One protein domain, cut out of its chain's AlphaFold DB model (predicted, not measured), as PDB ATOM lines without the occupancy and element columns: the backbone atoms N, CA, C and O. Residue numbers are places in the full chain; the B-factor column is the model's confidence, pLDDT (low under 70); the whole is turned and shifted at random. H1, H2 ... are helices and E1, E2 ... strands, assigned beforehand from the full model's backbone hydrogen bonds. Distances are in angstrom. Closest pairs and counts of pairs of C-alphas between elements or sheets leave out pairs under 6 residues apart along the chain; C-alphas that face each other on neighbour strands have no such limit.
ATOM      1  N   PHE A  28      27.749 -27.221  27.872       78.69
ATOM      2  CA  PHE A  28      27.489 -28.202  26.832       78.69
ATOM      3  C   PHE A  28      28.737 -28.408  25.991       78.69
ATOM      4  O   PHE A  28      29.379 -27.451  25.557       78.69
ATOM      5  N   VAL A  29      29.067 -29.672  25.763       85.38
ATOM      6  CA  VAL A  29      30.134 -30.101  24.866       85.38
ATOM      7  C   VAL A  29      29.481 -30.660  23.624       85.38
ATOM      8  O   VAL A  29      28.662 -31.576  23.694       85.38
ATOM      9  N   TYR A  30      29.854 -30.101  22.482       86.88
ATOM     10  CA  TYR A  30      29.525 -30.676  21.195       86.88
ATOM     11  C   TYR A  30      30.703 -31.501  20.706       86.88
ATOM     12  O   TYR A  30      31.816 -30.990  20.586       86.88
ATOM     13  N   ASP A  31      30.428 -32.756  20.380       88.81
ATOM     14  CA  ASP A  31      31.338 -33.593  19.624       88.81
ATOM     15  C   ASP A  31      30.578 -34.215  18.459       88.81
ATOM     16  O   ASP A  31      29.611 -34.947  18.645       88.81
ATOM     17  N   SER A  32      31.059 -33.949  17.250       85.38
ATOM     18  CA  SER A  32      30.545 -34.529  16.011       85.38
ATOM     19  C   SER A  32      30.562 -36.063  15.984       85.38
ATOM     20  O   SER A  32      29.783 -36.653  15.248       85.38
ATOM     21  N   LEU A  33      31.424 -36.727  16.763       89.44
ATOM     22  CA  LEU A  33      31.447 -38.189  16.908       89.44
ATOM     23  C   LEU A  33      30.601 -38.685  18.088       89.44
ATOM     24  O   LEU A  33      30.495 -39.895  18.298       89.44
ATOM     25  N   ASN A  34      29.959 -37.774  18.822       85.31
ATOM     26  CA  ASN A  34      29.155 -38.067  20.002       85.31
ATOM     27  C   ASN A  34      29.920 -38.932  21.030       85.31
ATOM     28  O   ASN A  34      29.338 -39.847  21.618       85.31
ATOM     29  N   ASP A  35      31.228 -38.697  21.209       91.69
ATOM     30  CA  ASP A  35      32.071 -39.447  22.140       91.69
ATOM     31  C   ASP A  35      31.934 -38.876  23.565       91.69
ATOM     32  O   ASP A  35      32.356 -37.744  23.837       91.69
ATOM     33  N   PRO A  36      31.374 -39.640  24.520       88.38
ATOM     34  CA  PRO A  36      31.182 -39.172  25.890       88.38
ATOM     35  C   PRO A  36      32.493 -38.942  26.648       88.38
ATOM     36  O   PRO A  36      32.490 -38.207  27.636       88.38
ATOM     37  N   SER A  37      33.621 -39.510  26.210       91.94
ATOM     38  CA  SER A  37      34.917 -39.262  26.852       91.94
ATOM     39  C   SER A  37      35.358 -37.796  26.734       91.94
ATOM     40  O   SER A  37      36.025 -37.275  27.635       91.94
ATOM     41  N   ASN A  38      34.898 -37.091  25.696       91.00
ATOM     42  CA  ASN A  38      35.201 -35.678  25.477       91.00
ATOM     43  C   ASN A  38      34.569 -34.752  26.526       91.00
ATOM     44  O   ASN A  38      35.043 -33.631  26.710       91.00
ATOM     45  N   VAL A  39      33.564 -35.217  27.278       88.50
ATOM     46  CA  VAL A  39      33.001 -34.475  28.419       88.50
ATOM     47  C   VAL A  39      34.044 -34.285  29.513       88.50
ATOM     48  O   VAL A  39      34.211 -33.178  30.026       88.50
ATOM     49  N   GLN A  40      34.774 -35.352  29.850       89.62
ATOM     50  CA  GLN A  40      35.793 -35.293  30.895       89.62
ATOM     51  C   GLN A  40      36.957 -34.399  30.460       89.62
ATOM     52  O   GLN A  40      37.374 -33.525  31.214       89.62
ATOM     53  N   VAL A  41      37.408 -34.554  29.210       90.62
ATOM     54  CA  VAL A  41      38.460 -33.711  28.625       90.62
ATOM     55  C   VAL A  41      38.061 -32.234  28.659       90.62
ATOM     56  O   VAL A  41      38.847 -31.390  29.086       90.62
ATOM     57  N   ALA A  42      36.829 -31.909  28.261       88.69
ATOM     58  CA  ALA A  42      36.328 -30.542  28.306       88.69
ATOM     59  C   ALA A  42      36.232 -30.003  29.740       88.69
ATOM     60  O   ALA A  42      36.648 -28.874  29.986       88.69
ATOM     61  N   SER A  43      35.742 -30.806  30.693       86.25
ATOM     62  CA  SER A  43      35.686 -30.423  32.110       86.25
ATOM     63  C   SER A  43      37.075 -30.079  32.652       86.25
ATOM     64  O   SER A  43      37.250 -29.041  33.293       86.25
ATOM     65  N   ASP A  44      38.088 -30.883  32.328       88.88
ATOM     66  CA  ASP A  44      39.463 -30.636  32.765       88.88
ATOM     67  C   ASP A  44      40.058 -29.377  32.114       88.88
ATOM     68  O   ASP A  44      40.686 -28.568  32.801       88.88
ATOM     69  N   ILE A  45      39.791 -29.138  30.824       88.31
ATOM     70  CA  ILE A  45      40.168 -27.885  30.144       88.31
ATOM     71  C   ILE A  45      39.491 -26.679  30.807       88.31
ATOM     72  O   ILE A  45      40.148 -25.668  31.062       88.31
ATOM     73  N   PHE A  46      38.196 -26.761  31.116       85.00
ATOM     74  CA  PHE A  46      37.473 -25.658  31.744       85.00
ATOM     75  C   PHE A  46      37.984 -25.361  33.154       85.00
ATOM     76  O   PHE A  46      38.166 -24.192  33.489       85.00
ATOM     77  N   ARG A  47      38.310 -26.386  33.949       85.12
ATOM     78  CA  ARG A  47      38.946 -26.216  35.267       85.12
ATOM     79  C   ARG A  47      40.294 -25.503  35.179       85.12
ATOM     80  O   ARG A  47      40.601 -24.694  36.050       85.12
ATOM     81  N   LEU A  48      41.085 -25.781  34.141       86.56
ATOM     82  CA  LEU A  48      42.368 -25.106  33.912       86.56
ATOM     83  C   LEU A  48      42.188 -23.644  33.484       86.56
ATOM     84  O   LEU A  48      42.910 -22.773  33.962       86.56
ATOM     85  N   MET A  49      41.239 -23.375  32.587       83.44
ATOM     86  CA  MET A  49      41.026 -22.043  32.004       83.44
ATOM     87  C   MET A  49      40.234 -21.097  32.916       83.44
ATOM     88  O   MET A  49      40.392 -19.882  32.821       83.44
ATOM     89  N   PHE A  50      39.381 -21.649  33.778       81.88
ATOM     90  CA  PHE A  50      38.401 -20.922  34.584       81.88
ATOM     91  C   PHE A  50      38.279 -21.562  35.975       81.88
ATOM     92  O   PHE A  50      37.226 -22.078  36.368       81.88
ATOM     93  N   SER A  51      39.394 -21.581  36.703       78.25
ATOM     94  CA  SER A  51      39.540 -22.258  38.001       78.25
ATOM     95  C   SER A  51      38.578 -21.779  39.098       78.25
ATOM     96  O   SER A  51      38.344 -22.480  40.077       78.25
ATOM     97  N   GLU A  52      38.010 -20.586  38.939       77.38
ATOM     98  CA  GLU A  52      37.073 -19.955  39.864       77.38
ATOM     99  C   GLU A  52      35.627 -20.463  39.737       77.38
ATOM    100  O   GLU A  52      34.778 -20.102  40.554       77.38
ATOM    101  N   LYS A  53      35.327 -21.278  38.716       70.94
ATOM    102  CA  LYS A  53      33.992 -21.833  38.458       70.94
ATOM    103  C   LYS A  53      33.915 -23.321  38.793       70.94
ATOM    104  O   LYS A  53      34.882 -24.063  38.635       70.94
ATOM    105  N   ASN A  54      32.731 -23.762  39.220       70.06
ATOM    106  CA  ASN A  54      32.453 -25.176  39.452       70.06
ATOM    107  C   ASN A  54      31.969 -25.840  38.147       70.06
ATOM    108  O   ASN A  54      30.914 -25.487  37.627       70.06
ATOM    109  N   TRP A  55      32.747 -26.788  37.617       73.62
ATOM    110  CA  TRP A  55      32.515 -27.457  36.323       73.62
ATOM    111  C   TRP A  55      31.992 -28.893  36.478       73.62
ATOM    112  O   TRP A  55      32.316 -29.774  35.684       73.62
ATOM    113  N   GLU A  56      31.213 -29.147  37.531       67.94
ATOM    114  CA  GLU A  56      30.599 -30.455  37.809       67.94
ATOM    115  C   GLU A  56      29.502 -30.835  36.797       67.94
ATOM    116  O   GLU A  56      29.252 -32.019  36.592       67.94
ATOM    117  N   ASN A  57      28.908 -29.853  36.108       72.88
ATOM    118  CA  ASN A  57      27.771 -30.046  35.199       72.88
ATOM    119  C   ASN A  57      28.149 -29.756  33.736       72.88
ATOM    120  O   ASN A  57      27.647 -28.810  33.120       72.88
ATOM    121  N   VAL A  58      29.068 -30.560  33.192       80.75
ATOM    122  CA  VAL A  58      29.392 -30.576  31.758       80.75
ATOM    123  C   VAL A  58      28.635 -31.727  31.098       80.75
ATOM    124  O   VAL A  58      28.813 -32.882  31.470       80.75
ATOM    125  N   ASN A  59      27.796 -31.418  30.115       81.69
ATOM    126  CA  ASN A  59      26.924 -32.373  29.439       81.69
ATOM    127  C   ASN A  59      27.302 -32.509  27.964       81.69
ATOM    128  O   ASN A  59      27.572 -31.515  27.291       81.69
ATOM    129  N   LEU A  60      27.275 -33.735  27.440       82.88
ATOM    130  CA  LEU A  60      27.406 -33.959  26.003       82.88
ATOM    131  C   LEU A  60      26.082 -33.641  25.306       82.88
ATOM    132  O   LEU A  60      25.019 -34.119  25.707       82.88
ATOM    133  N   VAL A  61      26.155 -32.883  24.221       81.25
ATOM    134  CA  VAL A  61      25.028 -32.717  23.305       81.25
ATOM    135  C   VAL A  61      24.851 -34.021  22.541       81.25
ATOM    136  O   VAL A  61      25.759 -34.446  21.834       81.25
ATOM    137  N   THR A  62      23.677 -34.640  22.655       76.38
ATOM    138  CA  THR A  62      23.375 -35.845  21.872       76.38
ATOM    139  C   THR A  62      23.217 -35.468  20.405       76.38
ATOM    140  O   THR A  62      22.333 -34.681  20.057       76.38
ATOM    141  N   VAL A  63      24.053 -36.043  19.545       74.62
ATOM    142  CA  VAL A  63      24.035 -35.788  18.098       74.62
ATOM    143  C   VAL A  63      24.104 -37.085  17.302       74.62
ATOM    144  O   VAL A  63      24.552 -38.120  17.795       74.62
ATOM    145  N   GLU A  64      23.668 -37.027  16.046       76.06
ATOM    146  CA  GLU A  64      23.997 -38.068  15.075       76.06
ATOM    147  C   GLU A  64      25.487 -37.974  14.729       76.06
ATOM    148  O   GLU A  64      25.998 -36.883  14.461       76.06
ATOM    149  N   GLN A  65      26.187 -39.108  14.773       80.75
ATOM    150  CA  GLN A  65      27.626 -39.144  14.533       80.75
ATOM    151  C   GLN A  65      27.954 -38.761  13.092       80.75
ATOM    152  O   GLN A  65      27.327 -39.236  12.144       80.75
ATOM    153  N   GLN A  66      29.004 -37.967  12.922       78.75
ATOM    154  CA  GLN A  66      29.544 -37.676  11.609       78.75
ATOM    155  C   GLN A  66      29.981 -38.962  10.900       78.75
ATOM    156  O   GLN A  66      30.733 -39.776  11.431       78.75
ATOM    157  N   VAL A  67      29.558 -39.116   9.648       78.56
ATOM    158  CA  VAL A  67      30.019 -40.227   8.799       78.56
ATOM    159  C   VAL A  67      31.433 -39.996   8.235       78.56
ATOM    160  O   VAL A  67      32.204 -40.940   8.069       78.56
ATOM    161  N   GLY A  68      31.793 -38.750   7.902       76.50
ATOM    162  CA  GLY A  68      33.077 -38.415   7.284       76.50
ATOM    163  C   GLY A  68      34.129 -37.980   8.301       76.50
ATOM    164  O   GLY A  68      33.860 -37.127   9.140       76.50
ATOM    165  N   VAL A  69      35.359 -38.482   8.165       79.44
ATOM    166  CA  VAL A  69      36.483 -38.166   9.075       79.44
ATOM    167  C   VAL A  69      36.917 -36.692   9.067       79.44
ATOM    168  O   VAL A  69      37.572 -36.250  10.002       79.44
ATOM    169  N   ASN A  70      36.528 -35.923   8.044       80.38
ATOM    170  CA  ASN A  70      36.964 -34.536   7.836       80.38
ATOM    171  C   ASN A  70      35.861 -33.493   8.093       80.38
ATOM    172  O   ASN A  70      36.039 -32.328   7.743       80.38
ATOM    173  N   ASP A  71      34.720 -33.889   8.660       75.69
ATOM    174  CA  ASP A  71      33.564 -32.988   8.775       75.69
ATOM    175  C   ASP A  71      33.481 -32.250  10.109       75.69
ATOM    176  O   ASP A  71      32.684 -31.321  10.236       75.69
ATOM    177  N   CYS A  72      34.299 -32.626  11.094       82.62
ATOM    178  CA  CYS A  72      34.153 -32.168  12.478       82.62
ATOM    179  C   CYS A  72      34.187 -30.642  12.586       82.62
ATOM    180  O   CYS A  72      33.361 -30.051  13.274       82.62
ATOM    181  N   GLY A  73      35.075 -29.985  11.834       82.56
ATOM    182  CA  GLY A  73      35.151 -28.525  11.791       82.56
ATOM    183  C   GLY A  73      33.876 -27.877  11.246       82.56
ATOM    184  O   GLY A  73      33.378 -26.914  11.827       82.56
ATOM    185  N   LEU A  74      33.310 -28.426  10.168       77.88
ATOM    186  CA  LEU A  74      32.065 -27.928   9.580       77.88
ATOM    187  C   LEU A  74      30.885 -28.103  10.540       77.88
ATOM    188  O   LEU A  74      30.060 -27.204  10.701       77.88
ATOM    189  N   PHE A  75      30.832 -29.252  11.199       77.62
ATOM    190  CA  PHE A  75      29.832 -29.564  12.204       77.62
ATOM    191  C   PHE A  75      29.904 -28.641  13.419       77.62
ATOM    192  O   PHE A  75      28.881 -28.094  13.827       77.62
ATOM    193  N   CYS A  76      31.107 -28.374  13.930       82.44
ATOM    194  CA  CYS A  76      31.316 -27.410  15.005       82.44
ATOM    195  C   CYS A  76      30.850 -25.998  14.615       82.44
ATOM    196  O   CYS A  76      30.206 -25.327  15.422       82.44
ATOM    197  N   ILE A  77      31.124 -25.548  13.382       79.19
ATOM    198  CA  ILE A  77      30.655 -24.242  12.883       79.19
ATOM    199  C   ILE A  77      29.127 -24.205  12.817       79.19
ATOM    200  O   ILE A  77      28.518 -23.251  13.300       79.19
ATOM    201  N   GLY A  78      28.504 -25.248  12.262       76.62
ATOM    202  CA  GLY A  78      27.049 -25.361  12.224       76.62
ATOM    203  C   GLY A  78      26.441 -25.304  13.624       76.62
ATOM    204  O   GLY A  78      25.476 -24.574  13.851       76.62
ATOM    205  N   TYR A  79      27.027 -26.028  14.583       77.00
ATOM    206  CA  TYR A  79      26.566 -26.044  15.972       77.00
ATOM    207  C   TYR A  79      26.699 -24.673  16.644       77.00
ATOM    208  O   TYR A  79      25.751 -24.196  17.268       77.00
ATOM    209  N   ALA A  80      27.823 -23.984  16.448       79.50
ATOM    210  CA  ALA A  80      28.004 -22.620  16.936       79.50
ATOM    211  C   ALA A  80      26.980 -21.648  16.323       79.50
ATOM    212  O   ALA A  80      26.414 -20.810  17.027       79.50
ATOM    213  N   GLN A  81      26.694 -21.784  15.024       74.69
ATOM    214  CA  GLN A  81      25.684 -20.973  14.353       74.69
ATOM    215  C   GLN A  81      24.285 -21.240  14.923       74.69
ATOM    216  O   GLN A  81      23.558 -20.285  15.189       74.69
ATOM    217  N   MET A  82      23.922 -22.498  15.191       72.56
ATOM    218  CA  MET A  82      22.660 -22.825  15.865       72.56
ATOM    219  C   MET A  82      22.533 -22.138  17.218       72.56
ATOM    220  O   MET A  82      21.546 -21.440  17.448       72.56
ATOM    221  N   LEU A  83      23.553 -22.269  18.073       72.75
ATOM    222  CA  LEU A  83      23.578 -21.614  19.382       72.75
ATOM    223  C   LEU A  83      23.379 -20.094  19.278       72.75
ATOM    224  O   LEU A  83      22.829 -19.489  20.194       72.75
ATOM    225  N   SER A  84      23.804 -19.483  18.168       72.75
ATOM    226  CA  SER A  84      23.680 -18.040  17.949       72.75
ATOM    227  C   SER A  84      22.320 -17.578  17.406       72.75
ATOM    228  O   SER A  84      21.978 -16.412  17.595       72.75
ATOM    229  N   ILE A  85      21.551 -18.445  16.730       67.56
ATOM    230  CA  ILE A  85      20.342 -18.043  15.986       67.56
ATOM    231  C   ILE A  85      19.057 -18.582  16.634       67.56
ATOM    232  O   ILE A  85      18.124 -17.804  16.835       67.56
ATOM    233  N   THR A  86      18.973 -19.877  16.968       58.81
ATOM    234  CA  THR A  86      17.744 -20.510  17.492       58.81
ATOM    235  C   THR A  86      18.001 -21.839  18.219       58.81
ATOM    236  O   THR A  86      18.893 -22.604  17.872       58.81
ATOM    237  N   PHE A  87      17.128 -22.174  19.180       53.38
ATOM    238  CA  PHE A  87      17.157 -23.435  19.947       53.38
ATOM    239  C   PHE A  87      16.646 -24.680  19.201       53.38
ATOM    240  O   PHE A  87      16.807 -25.791  19.695       53.38
ATOM    241  N   ASN A  88      16.027 -24.521  18.028       49.09
ATOM    242  CA  ASN A  88      15.434 -25.620  17.265       49.09
ATOM    243  C   ASN A  88      15.959 -25.600  15.834       49.09
ATOM    244  O   ASN A  88      15.414 -24.921  14.963       49.09
ATOM    245  N   TYR A  89      17.017 -26.362  15.591       54.34
ATOM    246  CA  TYR A  89      17.490 -26.650  14.247       54.34
ATOM    247  C   TYR A  89      17.888 -28.119  14.176       54.34
ATOM    248  O   TYR A  89      18.464 -28.679  15.109       54.34
ATOM    249  N   ARG A  90      17.501 -28.763  13.077       52.25
ATOM    250  CA  ARG A  90      17.763 -30.175  12.827       52.25
ATOM    251  C   ARG A  90      18.908 -30.247  11.829       52.25
ATOM    252  O   ARG A  90      18.759 -29.778  10.706       52.25
ATOM    253  N   PHE A  91      20.039 -30.794  12.258       62.50
ATOM    254  CA  PHE A  91      21.206 -30.946  11.397       62.50
ATOM    255  C   PHE A  91      20.961 -31.987  10.311       62.50
ATOM    256  O   PHE A  91      20.662 -33.139  10.617       62.50
ATOM    257  N   ASP A  92      21.158 -31.589   9.055       66.75
ATOM    258  CA  ASP A  92      21.351 -32.506   7.935       66.75
ATOM    259  C   ASP A  92      22.822 -32.430   7.494       66.75
ATOM    260  O   ASP A  92      23.294 -31.421   6.960       66.75
ATOM    261  N   GLN A  93      23.567 -33.511   7.748       64.75
ATOM    262  CA  GLN A  93      24.984 -33.634   7.392       64.75
ATOM    263  C   GLN A  93      25.234 -33.393   5.899       64.75
ATOM    264  O   GLN A  93      26.236 -32.780   5.514       64.75
ATOM    265  N   LYS A  94      24.348 -33.903   5.041       68.12
ATOM    266  CA  LYS A  94      24.501 -33.818   3.593       68.12
ATOM    267  C   LYS A  94      24.272 -32.387   3.127       68.12
ATOM    268  O   LYS A  94      25.073 -31.884   2.340       68.12
ATOM    269  N   GLU A  95      23.231 -31.737   3.640       69.44
ATOM    270  CA  GLU A  95      22.926 -30.339   3.334       69.44
ATOM    271  C   GLU A  95      24.060 -29.407   3.786       69.44
ATOM    272  O   GLU A  95      24.534 -28.584   3.002       69.44
ATOM    273  N   MET A  96      24.584 -29.589   5.003       68.75
ATOM    274  CA  MET A  96      25.709 -28.791   5.509       68.75
ATOM    275  C   MET A  96      26.955 -28.937   4.641       68.75
ATOM    276  O   MET A  96      27.564 -27.937   4.258       68.75
ATOM    277  N   ARG A  97      27.324 -30.170   4.277       70.19
ATOM    278  CA  ARG A  97      28.483 -30.423   3.411       70.19
ATOM    279  C   ARG A  97      28.303 -29.797   2.028       70.19
ATOM    280  O   ARG A  97      29.252 -29.240   1.479       70.19
ATOM    281  N   GLN A  98      27.097 -29.865   1.465       69.06
ATOM    282  CA  GLN A  98      26.779 -29.215   0.194       69.06
ATOM    283  C   GLN A  98      26.897 -27.692   0.302       69.06
ATOM    284  O   GLN A  98      27.591 -27.087  -0.512       69.06
ATOM    285  N   ASN A  99      26.302 -27.083   1.328       67.69
ATOM    286  CA  ASN A  99      26.356 -25.640   1.555       67.69
ATOM    287  C   ASN A  99      27.786 -25.140   1.790       67.69
ATOM    288  O   ASN A  99      28.178 -24.132   1.209       67.69
ATOM    289  N   TYR A 100      28.593 -25.860   2.567       66.75
ATOM    290  CA  TYR A 100      29.999 -25.521   2.780       66.75
ATOM    291  C   TYR A 100      30.810 -25.566   1.487       66.75
ATOM    292  O   TYR A 100      31.496 -24.603   1.150       66.75
ATOM    293  N   ASN A 101      30.678 -26.649   0.716       68.12
ATOM    294  CA  ASN A 101      31.346 -26.760  -0.578       68.12
ATOM    295  C   ASN A 101      30.903 -25.642  -1.535       68.12
ATOM    296  O   ASN A 101      31.728 -25.111  -2.268       68.12
ATOM    297  N   LEU A 102      29.625 -25.242  -1.505       70.00
ATOM    298  CA  LEU A 102      29.117 -24.108  -2.284       70.00
ATOM    299  C   LEU A 102      29.686 -22.757  -1.819       70.00
ATOM    300  O   LEU A 102      29.884 -21.874  -2.650       70.00
ATOM    301  N   MET A 103      29.953 -22.580  -0.522       63.62
ATOM    302  CA  MET A 103      30.596 -21.373   0.012       63.62
ATOM    303  C   MET A 103      32.075 -21.277  -0.370       63.62
ATOM    304  O   MET A 103      32.554 -20.175  -0.604       63.62
ATOM    305  N   LEU A 104      32.785 -22.406  -0.471       56.91
ATOM    306  CA  LEU A 104      34.192 -22.453  -0.892       56.91
ATOM    307  C   LEU A 104      34.407 -22.232  -2.399       56.91
ATOM    308  O   LEU A 104      35.539 -22.042  -2.835       56.91
ATOM    309  N   LEU A 105      33.341 -22.304  -3.199       53.91
ATOM    310  CA  LEU A 105      33.372 -22.113  -4.654       53.91
ATOM    311  C   LEU A 105      33.069 -20.666  -5.089       53.91
ATOM    312  O   LEU A 105      32.996 -20.405  -6.291       53.91
TER     313      LEU A 105
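AT A GLANCE: This is residues 28 to 105 of the 106 residues of the protein "Hypothetical protein" of Brachionus calyciflorus (UniProt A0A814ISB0). An elongated, loosely joined model has H1 and the short strand E1 side by side at one end and the helices H2 and H3, set crosswise to each other, at the other. The long link of residues 61 to 71 joins the two ends, and residues 48 to 53 and 83 to 88 stick out. The printed part has 78 residues, with three named helices and one named strand in the order H1, E1, H2, H3, and its class is mostly helix. It is only just loose, close to compact, with a radius of gyration of the C-alphas of 14.3 A and spans of 44 by 26 by 22 A.

IN THESE COORDINATES: H1, residues 37 to 49, begins at C-alpha 37 (34.917, -39.262, 26.852) and is 19.0 A long from first to last C-alpha. E1 is residues 58 to 60, 7.0 A long. H2, residues 72 to 85, is the longest helix at 20.1 A. H3, residues 93 to 104, is 16.7 A long and ends at C-alpha 104 (34.192, -22.453, -0.892).

HOW THE PARTS SIT: Residues 28 to 29 pair in parallel with residues 59 to 60 of E1, which pairs with no named strand. The closest C-alphas of H1 and E1, those of Val 39 and Leu 60, are 6.1 A apart. H1 is apart from H2 and H3, and E1 is apart from H2 and H3. H2 touches H3 with residues 74 to 78 alone. Their closest C-alphas, those of Leu 74 and Tyr 100, are 7.5 A apart, and their lines are about perpendicular at 86 degrees. In H1, H2 and H3 every O i to N i+4 pair is within hydrogen-bond range.

THE WHOLE: The two C-alphas farthest apart, those of Glu 52 and Leu 105, are 44.7 A apart. The printed part has no cut. The link from E1 to H2 is long, and those from H1 to E1 and from H2 to H3 are short. The mean pLDDT of the printed part is 76.3, and it is under 70 at residue 56, residues 85 to 96, residues 98 to 101 and residues 103 to 105.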